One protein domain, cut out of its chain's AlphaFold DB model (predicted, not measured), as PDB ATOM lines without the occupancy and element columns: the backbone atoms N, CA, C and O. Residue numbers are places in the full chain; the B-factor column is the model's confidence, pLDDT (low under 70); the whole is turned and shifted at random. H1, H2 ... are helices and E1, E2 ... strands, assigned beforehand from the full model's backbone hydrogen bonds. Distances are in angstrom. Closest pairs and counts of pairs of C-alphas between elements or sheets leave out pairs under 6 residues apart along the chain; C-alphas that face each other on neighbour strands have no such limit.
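AT A GLANCE: This is residues 33 to 59 and 128 to 176 of the 176 residues of the protein "Recombinase" of Desulfitobacterium hafniense (UniProt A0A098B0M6). A two-stranded hairpin, E1 and E2, has the long helix H1 packed slantwise over it, mostly over E2, and a second helix, H3, runs straight into E1 and meets H1 nearly at a right angle. A long C-terminal stretch passes back beside E2, pairing with it briefly at residues 158 to 159, and then leaves as a tail whose residues 169 to 176 stick out and make much of the length. The printed part has 76 residues, with three named helices and two named strands that follow along the chain as H1 H2 H3 E1 E2; E1 and E2 are antiparallel, and the class is mixed, helices and strands. It is loose, with a radius of gyration of the C-alphas of 14.7 A, and spans 59 by 25 by 18 A.

HOW THE PARTS SIT: Begin with the hairpin of E1, residues 139 to 145, and E2, residues 148 to 153: the strands are antiparallel at 155 degrees. Look at N 143 and O 150, and at N 150 and O 143, each pair 2.8 A apart and within hydrogen-bond range. Residues 151 to 152 of E2 also pair, antiparallel, with residues 158 to 159. Next find H1, residues 33 to 49, whose closest C-alphas to E2 are those of Ala 39 and Leu 149, 6.6 A apart; H1 and E1 are apart. H3, residues 128 to 138, touches H1 at residues 41 to 45 of H1 alone, about perpendicular at 76 degrees; the closest C-alphas are those of Leu 44 and Arg 131, 6.6 A apart. H2, residues 51 to 54, is close to H1 but not clearly touching, with C-alphas 47 and 53 at 7.0 A. In H1 and H3 every O i to N i+4 pair is within hydrogen-bond range; H2 is too short for such a pair.

IN THESE COORDINATES: Find C-alpha 139 at (-37.124, 13.773, 18.760); from there E1 runs 16.2 A to C-alpha 145. E2 begins at C-alpha 148, at (-33.005, 29.215, 15.483), and runs 16.4 A to C-alpha 153. H1 starts at C-alpha 33, at (-36.768, 28.844, 28.761), and is 24.3 A long. H3 is 15.1 A long and H2 5.5 A.

THE WHOLE: Residues 60 to 127 are not printed, and C-alphas 59 and 128 stand 31.2 A apart across the cut. The links H1 to H2, H3 to E1 and E1 to E2 are tight. Residues 154 to 176 hold no named element, and of them 169 to 176 stand free; without these the body spans 43 by 26 by 19 A. The farthest C-alphas, those of Pro 59 and Arg 176, are 59.7 A apart. The mean pLDDT of the printed part is 81.0, and residue 147 and residues 161 to 176 are under 70.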
ATOM      1  N   ASP A  33     -35.996  30.089  28.795       83.06
ATOM      2  CA  ASP A  33     -36.768  28.844  28.761       83.06
ATOM      3  C   ASP A  33     -38.090  29.032  28.002       83.06
ATOM      4  O   ASP A  33     -38.516  28.135  27.277       83.06
ATOM      5  N   GLU A  34     -38.706  30.212  28.114       86.06
ATOM      6  CA  GLU A  34     -39.952  30.535  27.415       86.06
ATOM      7  C   GLU A  34     -39.760  30.602  25.897       86.06
ATOM      8  O   GLU A  34     -40.549  30.020  25.156       86.06
ATOM      9  N   ASP A  35     -38.670  31.217  25.435       86.00
ATOM     10  CA  ASP A  35     -38.327  31.273  24.009       86.00
ATOM     11  C   ASP A  35     -38.022  29.871  23.464       86.00
ATOM     12  O   ASP A  35     -38.450  29.503  22.367       86.00
ATOM     13  N   THR A  36     -37.313  29.059  24.256       85.69
ATOM     14  CA  THR A  36     -37.018  27.661  23.912       85.69
ATOM     15  C   THR A  36     -38.307  26.855  23.794       85.69
ATOM     16  O   THR A  36     -38.488  26.114  22.826       85.69
ATOM     17  N   ARG A  37     -39.220  27.010  24.759       89.56
ATOM     18  CA  ARG A  37     -40.514  26.325  24.787       89.56
ATOM     19  C   ARG A  37     -41.387  26.741  23.608       89.56
ATOM     20  O   ARG A  37     -41.896  25.866  22.920       89.56
ATOM     21  N   ALA A  38     -41.504  28.039  23.334       90.19
ATOM     22  CA  ALA A  38     -42.280  28.556  22.209       90.19
ATOM     23  C   ALA A  38     -41.759  28.021  20.867       90.19
ATOM     24  O   ALA A  38     -42.540  27.544  20.042       90.19
ATOM     25  N   ALA A  39     -40.439  28.020  20.672       89.62
ATOM     26  CA  ALA A  39     -39.841  27.482  19.459       89.62
ATOM     27  C   ALA A  39     -40.008  25.962  19.330       89.62
ATOM     28  O   ALA A  39     -40.265  25.470  18.235       89.62
ATOM     29  N   LEU A  40     -39.885  25.209  20.428       91.75
ATOM     30  CA  LEU A  40     -40.172  23.773  20.427       91.75
ATOM     31  C   LEU A  40     -41.628  23.496  20.057       91.75
ATOM     32  O   LEU A  40     -41.884  22.599  19.256       91.75
ATOM     33  N   THR A  41     -42.558  24.283  20.598       93.19
ATOM     34  CA  THR A  41     -43.980  24.186  20.275       93.19
ATOM     35  C   THR A  41     -44.224  24.408  18.787       93.19
ATOM     36  O   THR A  41     -44.760  23.516  18.133       93.19
ATOM     37  N   GLU A  42     -43.720  25.512  18.225       92.25
ATOM     38  CA  GLU A  42     -43.832  25.814  16.789       92.25
ATOM     39  C   GLU A  42     -43.283  24.671  15.921       92.25
ATOM     40  O   GLU A  42     -43.884  24.291  14.916       92.25
ATOM     41  N   ARG A  43     -42.139  24.089  16.306       91.56
ATOM     42  CA  ARG A  43     -41.512  22.993  15.554       91.56
ATOM     43  C   ARG A  43     -42.338  21.715  15.609       91.56
ATOM     44  O   ARG A  43     -42.489  21.044  14.593       91.56
ATOM     45  N   LEU A  44     -42.875  21.361  16.768       93.94
ATOM     46  CA  LEU A  44     -43.706  20.166  16.890       93.94
ATOM     47  C   LEU A  44     -45.044  20.341  16.163       93.94
ATOM     48  O   LEU A  44     -45.489  19.411  15.494       93.94
ATOM     49  N   ASP A  45     -45.617  21.544  16.179       93.44
ATOM     50  CA  ASP A  45     -46.807  21.854  15.387       93.44
ATOM     51  C   ASP A  45     -46.501  21.781  13.877       93.44
ATOM     52  O   ASP A  45     -47.286  21.232  13.107       93.44
ATOM     53  N   ALA A  46     -45.325  22.241  13.433       92.88
ATOM     54  CA  ALA A  46     -44.887  22.089  12.043       92.88
ATOM     55  C   ALA A  46     -44.667  20.616  11.644       92.88
ATOM     56  O   ALA A  46     -44.978  20.230  10.516       92.88
ATOM     57  N   LEU A  47     -44.183  19.774  12.563       92.69
ATOM     58  CA  LEU A  47     -44.132  18.323  12.370       92.69
ATOM     59  C   LEU A  47     -45.543  17.734  12.213       92.69
ATOM     60  O   LEU A  47     -45.736  16.851  11.379       92.69
ATOM     61  N   ALA A  48     -46.527  18.255  12.953       92.25
ATOM     62  CA  ALA A  48     -47.928  17.859  12.816       92.25
ATOM     63  C   ALA A  48     -48.494  18.160  11.423       92.25
ATOM     64  O   ALA A  48     -49.235  17.356  10.865       92.25
ATOM     65  N   GLN A  49     -48.107  19.304  10.849       92.94
ATOM     66  CA  GLN A  49     -48.503  19.710   9.496       92.94
ATOM     67  C   GLN A  49     -47.773  18.931   8.394       92.94
ATOM     68  O   GLN A  49     -48.224  18.915   7.250       92.94
ATOM     69  N   ASN A  50     -46.651  18.281   8.715       93.12
ATOM     70  CA  ASN A  50     -45.876  17.494   7.761       93.12
ATOM     71  C   ASN A  50     -45.534  16.087   8.299       93.12
ATOM     72  O   ASN A  50     -44.359  15.753   8.500       93.12
ATOM     73  N   PRO A  51     -46.545  15.220   8.498       92.56
ATOM     74  CA  PRO A  51     -46.377  13.914   9.136       92.56
ATOM     75  C   PRO A  51     -45.529  12.925   8.317       92.56
ATOM     76  O   PRO A  51     -45.105  11.898   8.842       92.56
ATOM     77  N   ILE A  52     -45.217  13.217   7.047       93.12
ATOM     78  CA  ILE A  52     -44.299  12.408   6.218       93.12
ATOM     79  C   ILE A  52     -42.862  12.393   6.774       93.12
ATOM     80  O   ILE A  52     -42.065  11.486   6.511       93.12
ATOM     81  N   LEU A  53     -42.510  13.385   7.599       93.50
ATOM     82  CA  LEU A  53     -41.237  13.414   8.314       93.50
ATOM     83  C   LEU A  53     -41.138  12.303   9.367       93.50
ATOM     84  O   LEU A  53     -40.029  11.960   9.767       93.50
ATOM     85  N   LEU A  54     -42.253  11.682   9.757       93.81
ATOM     86  CA  LEU A  54     -42.263  10.507  10.628       93.81
ATOM     87  C   LEU A  54     -42.088   9.185   9.876       93.81
ATOM     88  O   LEU A  54     -41.955   8.154  10.527       93.81
ATOM     89  N   ASP A  55     -42.047   9.182   8.537       93.00
ATOM     90  CA  ASP A  55     -41.857   7.925   7.808       93.00
ATOM     91  C   ASP A  55     -40.546   7.264   8.223       93.00
ATOM     92  O   ASP A  55     -39.474   7.886   8.185       93.00
ATOM     93  N   TRP A  56     -40.670   5.999   8.612       91.81
ATOM     94  CA  TRP A  56     -39.589   5.127   9.027       91.81
ATOM     95  C   TRP A  56     -39.523   3.947   8.051       91.81
ATOM     96  O   TRP A  56     -40.568   3.366   7.746       91.81
ATOM     97  N   PRO A  57     -38.340   3.580   7.536       86.81
ATOM     98  CA  PRO A  57     -38.228   2.459   6.613       86.81
ATOM     99  C   PRO A  57     -38.585   1.149   7.318       86.81
ATOM    100  O   PRO A  57     -38.059   0.862   8.391       86.81
ATOM    101  N   LEU A  58     -39.460   0.342   6.711       87.69
ATOM    102  CA  LEU A  58     -39.782  -0.983   7.236       87.69
ATOM    103  C   LEU A  58     -38.491  -1.815   7.326       87.69
ATOM    104  O   LEU A  58     -37.821  -1.984   6.301       87.69
ATOM    105  N   PRO A  59     -38.128  -2.335   8.514       85.88
ATOM    106  CA  PRO A  59     -36.955  -3.179   8.637       85.88
ATOM    107  C   PRO A  59     -37.098  -4.429   7.768       85.88
ATOM    108  O   PRO A  59     -38.101  -5.145   7.831       85.88
ATOM    109  N   ASP A 128     -51.176  19.910  24.284       93.00
ATOM    110  CA  ASP A 128     -49.913  19.972  25.029       93.00
ATOM    111  C   ASP A 128     -49.393  18.591  25.456       93.00
ATOM    112  O   ASP A 128     -48.191  18.314  25.348       93.00
ATOM    113  N   ASP A 129     -50.286  17.699  25.886       94.31
ATOM    114  CA  ASP A 129     -49.928  16.344  26.311       94.31
ATOM    115  C   ASP A 129     -49.434  15.511  25.129       94.31
ATOM    116  O   ASP A 129     -48.391  14.841  25.199       94.31
ATOM    117  N   PHE A 130     -50.141  15.588  24.004       94.25
ATOM    118  CA  PHE A 130     -49.757  14.894  22.793       94.25
ATOM    119  C   PHE A 130     -48.479  15.474  22.189       94.25
ATOM    120  O   PHE A 130     -47.633  14.718  21.701       94.25
ATOM    121  N   ARG A 131     -48.263  16.786  22.301       95.06
ATOM    122  CA  ARG A 131     -47.012  17.435  21.902       95.06
ATOM    123  C   ARG A 131     -45.825  16.932  22.724       95.06
ATOM    124  O   ARG A 131     -44.800  16.559  22.153       95.06
ATOM    125  N   ASN A 132     -45.970  16.826  24.045       94.50
ATOM    126  CA  ASN A 132     -44.936  16.264  24.923       94.50
ATOM    127  C   ASN A 132     -44.650  14.788  24.591       94.50
ATOM    128  O   ASN A 132     -43.492  14.369  24.502       94.50
ATOM    129  N   ARG A 133     -45.694  13.993  24.330       94.75
ATOM    130  CA  ARG A 133     -45.535  12.605  23.873       94.75
ATOM    131  C   ARG A 133     -44.811  12.526  22.527       94.75
ATOM    132  O   ARG A 133     -43.899  11.713  22.383       94.75
ATOM    133  N   THR A 134     -45.183  13.375  21.571       95.06
ATOM    134  CA  THR A 134     -44.551  13.470  20.247       95.06
ATOM    135  C   THR A 134     -43.072  13.800  20.393       95.06
ATOM    136  O   THR A 134     -42.236  13.093  19.837       95.06
ATOM    137  N   PHE A 135     -42.740  14.798  21.216       95.69
ATOM    138  CA  PHE A 135     -41.362  15.174  21.512       95.69
ATOM    139  C   PHE A 135     -40.546  13.984  22.030       95.69
ATOM    140  O   PHE A 135     -39.531  13.633  21.437       95.69
ATOM    141  N   ARG A 136     -41.024  13.304  23.077       95.06
ATOM    142  CA  ARG A 136     -40.315  12.161  23.683       95.06
ATOM    143  C   ARG A 136     -40.142  10.975  22.736       95.06
ATOM    144  O   ARG A 136     -39.190  10.220  22.888       95.06
ATOM    145  N   THR A 137     -41.082  10.786  21.811       94.12
ATOM    146  CA  THR A 137     -41.109   9.609  20.932       94.12
ATOM    147  C   THR A 137     -40.315   9.844  19.647       94.12
ATOM    148  O   THR A 137     -39.610   8.949  19.193       94.12
ATOM    149  N   ALA A 138     -40.436  11.028  19.040       94.81
ATOM    150  CA  ALA A 138     -39.895  11.303  17.710       94.81
ATOM    151  C   ALA A 138     -38.580  12.085  17.714       94.81
ATOM    152  O   ALA A 138     -37.830  11.983  16.745       94.81
ATOM    153  N   VAL A 139     -38.286  12.874  18.753       95.50
ATOM    154  CA  VAL A 139     -37.124  13.773  18.760       95.50
ATOM    155  C   VAL A 139     -35.919  13.079  19.382       95.50
ATOM    156  O   VAL A 139     -35.952  12.649  20.532       95.50
ATOM    157  N   ARG A 140     -34.820  13.020  18.626       94.75
ATOM    158  CA  ARG A 140     -33.526  12.515  19.096       94.75
ATOM    159  C   ARG A 140     -32.710  13.609  19.772       94.75
ATOM    160  O   ARG A 140     -32.105  13.379  20.814       94.75
ATOM    161  N   GLU A 141     -32.655  14.783  19.154       93.38
ATOM    162  CA  GLU A 141     -31.880  15.914  19.658       93.38
ATOM    163  C   GLU A 141     -32.467  17.250  19.196       93.38
ATOM    164  O   GLU A 141     -33.084  17.363  18.132       93.38
ATOM    165  N   ILE A 142     -32.226  18.270  20.015       91.56
ATOM    166  CA  ILE A 142     -32.527  19.666  19.717       91.56
ATOM    167  C   ILE A 142     -31.253  20.308  19.173       91.56
ATOM    168  O   ILE A 142     -30.196  20.235  19.803       91.56
ATOM    169  N   GLN A 143     -31.355  20.963  18.022       88.94
ATOM    170  CA  GLN A 143     -30.233  21.619  17.366       88.94
ATOM    171  C   GLN A 143     -30.387  23.133  17.466       88.94
ATOM    172  O   GLN A 143     -31.317  23.712  16.911       88.94
ATOM    173  N   LEU A 144     -29.465  23.788  18.168       85.50
ATOM    174  CA  LEU A 144     -29.392  25.246  18.209       85.50
ATOM    175  C   LEU A 144     -28.558  25.720  17.023       85.50
ATOM    176  O   LEU A 144     -27.354  25.470  16.989       85.50
ATOM    177  N   THR A 145     -29.203  26.382  16.067       76.12
ATOM    178  CA  THR A 145     -28.582  26.914  14.854       76.12
ATOM    179  C   THR A 145     -28.559  28.441  14.827       76.12
ATOM    180  O   THR A 145     -29.146  29.108  15.682       76.12
ATOM    181  N   ASP A 146     -27.858  29.024  13.854       71.19
ATOM    182  CA  ASP A 146     -27.883  30.472  13.618       71.19
ATOM    183  C   ASP A 146     -29.293  30.944  13.223       71.19
ATOM    184  O   ASP A 146     -29.717  32.008  13.654       71.19
ATOM    185  N   GLY A 147     -30.064  30.105  12.522       66.88
ATOM    186  CA  GLY A 147     -31.452  30.379  12.134       66.88
ATOM    187  C   GLY A 147     -32.509  30.067  13.199       66.88
ATOM    188  O   GLY A 147     -33.697  30.223  12.915       66.88
ATOM    189  N   GLY A 148     -32.107  29.619  14.397       79.56
ATOM    190  CA  GLY A 148     -33.005  29.215  15.483       79.56
ATOM    191  C   GLY A 148     -32.881  27.734  15.863       79.56
ATOM    192  O   GLY A 148     -31.839  27.109  15.685       79.56
ATOM    193  N   LEU A 149     -33.944  27.163  16.426       87.88
ATOM    194  CA  LEU A 149     -33.996  25.800  16.963       87.88
ATOM    195  C   LEU A 149     -34.567  24.878  15.896       87.88
ATOM    196  O   LEU A 149     -35.686  25.090  15.424       87.88
ATOM    197  N   GLY A 150     -33.788  23.864  15.542       90.88
ATOM    198  CA  GLY A 150     -34.205  22.728  14.735       90.88
ATOM    199  C   GLY A 150     -34.343  21.464  15.579       90.88
ATOM    200  O   GLY A 150     -33.846  21.382  16.706       90.88
ATOM    201  N   LEU A 151     -35.009  20.462  15.015       93.69
ATOM    202  CA  LEU A 151     -35.162  19.139  15.615       93.69
ATOM    203  C   LEU A 151     -34.542  18.097  14.695       93.69
ATOM    204  O   LEU A 151     -34.827  18.085  13.499       93.69
ATOM    205  N   ARG A 152     -33.753  17.180  15.249       94.25
ATOM    206  CA  ARG A 152     -33.407  15.939  14.554       94.25
ATOM    207  C   ARG A 152     -34.258  14.821  15.125       94.25
ATOM    208  O   ARG A 152     -34.271  14.589  16.336       94.25
ATOM    209  N   LEU A 153     -34.961  14.138  14.239       94.81
ATOM    210  CA  LEU A 153     -35.836  13.036  14.581       94.81
ATOM    211  C   LEU A 153     -35.038  11.736  14.734       94.81
ATOM    212  O   LEU A 153     -33.909  11.609  14.248       94.81
ATOM    213  N   ILE A 154     -35.633  10.748  15.397       93.31
ATOM    214  CA  ILE A 154     -35.009   9.436  15.603       93.31
ATOM    215  C   ILE A 154     -34.719   8.700  14.287       93.31
ATOM    216  O   ILE A 154     -33.779   7.912  14.238       93.31
ATOM    217  N   ASN A 155     -35.452   9.004  13.207       91.56
ATOM    218  CA  ASN A 155     -35.223   8.444  11.865       91.56
ATOM    219  C   ASN A 155     -34.101   9.151  11.091       91.56
ATOM    220  O   ASN A 155     -33.865   8.844   9.926       91.56
ATOM    221  N   GLY A 156     -33.433  10.129  11.709       90.94
ATOM    222  CA  GLY A 156     -32.360  10.909  11.098       90.94
ATOM    223  C   GLY A 156     -32.828  12.094  10.251       90.94
ATOM    224  O   GLY A 156     -31.990  12.925   9.900       90.94
ATOM    225  N   LYS A 157     -34.131  12.233   9.965       92.44
ATOM    226  CA  LYS A 157     -34.661  13.428   9.294       92.44
ATOM    227  C   LYS A 157     -34.546  14.643  10.214       92.44
ATOM    228  O   LYS A 157     -34.585  14.525  11.441       92.44
ATOM    229  N   ALA A 158     -34.408  15.816   9.610       90.31
ATOM    230  CA  ALA A 158     -34.316  17.079  10.323       90.31
ATOM    231  C   ALA A 158     -35.521  17.961  10.002       90.31
ATOM    232  O   ALA A 158     -35.983  18.014   8.863       90.31
ATOM    233  N   LEU A 159     -36.003  18.661  11.020       88.31
ATOM    234  CA  LEU A 159     -36.920  19.775  10.881       88.31
ATOM    235  C   LEU A 159     -36.133  21.051  11.165       88.31
ATOM    236  O   LEU A 159     -35.792  21.343  12.315       88.31
ATOM    237  N   GLU A 160     -35.804  21.772  10.099       81.75
ATOM    238  CA  GLU A 160     -34.998  22.983  10.190       81.75
ATOM    239  C   GLU A 160     -35.786  24.164  10.769       81.75
ATOM    240  O   GLU A 160     -37.024  24.196  10.802       81.75
ATOM    241  N   SER A 161     -35.041  25.154  11.253       67.75
ATOM    242  CA  SER A 161     -35.605  26.411  11.718       67.75
ATOM    243  C   SER A 161     -36.143  27.238  10.550       67.75
ATOM    244  O   SER A 161     -35.427  27.450   9.577       67.75
ATOM    245  N   ALA A 162     -37.348  27.800  10.673       57.09
ATOM    246  CA  ALA A 162     -37.970  28.671   9.668       57.09
ATOM    247  C   ALA A 162     -37.348  30.091   9.605       57.09
ATOM    248  O   ALA A 162     -38.038  31.065   9.319       57.09
ATOM    249  N   GLY A 163     -36.054  30.233   9.912       49.22
ATOM    250  CA  GLY A 163     -35.321  31.502   9.841       49.22
ATOM    251  C   GLY A 163     -35.644  32.528  10.934       49.22
ATOM    252  O   GLY A 163     -35.200  33.668  10.831       49.22
ATOM    253  N   LYS A 164     -36.399  32.166  11.980       50.09
ATOM    254  CA  LYS A 164     -36.597  33.030  13.153       50.09
ATOM    255  C   LYS A 164     -35.531  32.735  14.204       50.09
ATOM    256  O   LYS A 164     -35.569  31.690  14.855       50.09
ATOM    257  N   GLU A 165     -34.612  33.682  14.381       57.81
ATOM    258  CA  GLU A 165     -33.686  33.713  15.515       57.81
ATOM    259  C   GLU A 165     -34.462  33.543  16.831       57.81
ATOM    260  O   GLU A 165     -35.470  34.213  17.067       57.81
ATOM    261  N   ILE A 166     -34.000  32.634  17.692       58.25
ATOM    262  CA  ILE A 166     -34.611  32.403  19.004       58.25
ATOM    263  C   ILE A 166     -33.797  33.166  20.033       58.25
ATOM    264  O   ILE A 166     -32.611  32.893  20.223       58.25
ATOM    265  N   GLY A 167     -34.469  34.107  20.691       53.00
ATOM    266  CA  GLY A 167     -33.851  35.082  21.576       53.00
ATOM    267  C   GLY A 167     -33.261  36.252  20.788       53.00
ATOM    268  O   GLY A 167     -32.442  36.084  19.888       53.00
ATOM    269  N   LYS A 168     -33.647  37.482  21.140       45.94
ATOM    270  CA  LYS A 168     -32.968  38.688  20.644       45.94
ATOM    271  C   LYS A 168     -31.566  38.761  21.261       45.94
ATOM    272  O   LYS A 168     -31.439  39.262  22.374       45.94
ATOM    273  N   CYS A 169     -30.527  38.299  20.569       38.97
ATOM    274  CA  CYS A 169     -29.114  38.598  20.862       38.97
ATOM    275  C   CYS A 169     -28.289  38.292  19.593       38.97
ATOM    276  O   CYS A 169     -28.032  37.128  19.317       38.97
ATOM    277  N   LEU A 170     -27.872  39.260  18.765       40.31
ATOM    278  CA  LEU A 170     -26.951  40.361  19.078       40.31
ATOM    279  C   LEU A 170     -27.139  41.559  18.112       40.31
ATOM    280  O   LEU A 170     -26.610  41.562  17.005       40.31
ATOM    281  N   GLN A 171     -27.756  42.647  18.572       38.62
ATOM    282  CA  GLN A 171     -27.327  43.991  18.169       38.62
ATOM    283  C   GLN A 171     -26.784  44.679  19.416       38.62
ATOM    284  O   GLN A 171     -27.544  45.291  20.154       38.62
ATOM    285  N   GLN A 172     -25.494  44.467  19.690       38.94
ATOM    286  CA  GLN A 172     -24.569  45.368  20.403       38.94
ATOM    287  C   GLN A 172     -23.264  44.612  20.705       38.94
ATOM    288  O   GLN A 172     -22.876  44.391  21.845       38.94
ATOM    289  N   GLN A 173     -22.577  44.197  19.644       40.22
ATOM    290  CA  GLN A 173     -21.114  44.171  19.624       40.22
ATOM    291  C   GLN A 173     -20.671  44.824  18.311       40.22
ATOM    292  O   GLN A 173     -20.098  44.189  17.436       40.22
ATOM    293  N   SER A 174     -21.027  46.102  18.146       32.00
ATOM    294  CA  SER A 174     -20.299  46.999  17.250       32.00
ATOM    295  C   SER A 174     -19.546  47.966  18.149       32.00
ATOM    296  O   SER A 174     -20.124  48.511  19.092       32.00
ATOM    297  N   GLY A 175     -18.239  48.039  17.932       35.59
ATOM    298  CA  GLY A 175     -17.272  48.556  18.884       35.59
ATOM    299  C   GLY A 175     -17.381  50.048  19.169       35.59
ATOM    300  O   GLY A 175     -17.783  50.846  18.321       35.59
ATOM    301  N   ARG A 176     -16.920  50.399  20.365       30.80
ATOM    302  CA  ARG A 176     -15.928  51.450  20.577       30.80
ATOM    303  C   ARG A 176     -14.933  50.957  21.613       30.80
ATOM    304  O   ARG A 176     -15.392  50.288  22.564       30.80
TER     305      ARG A 176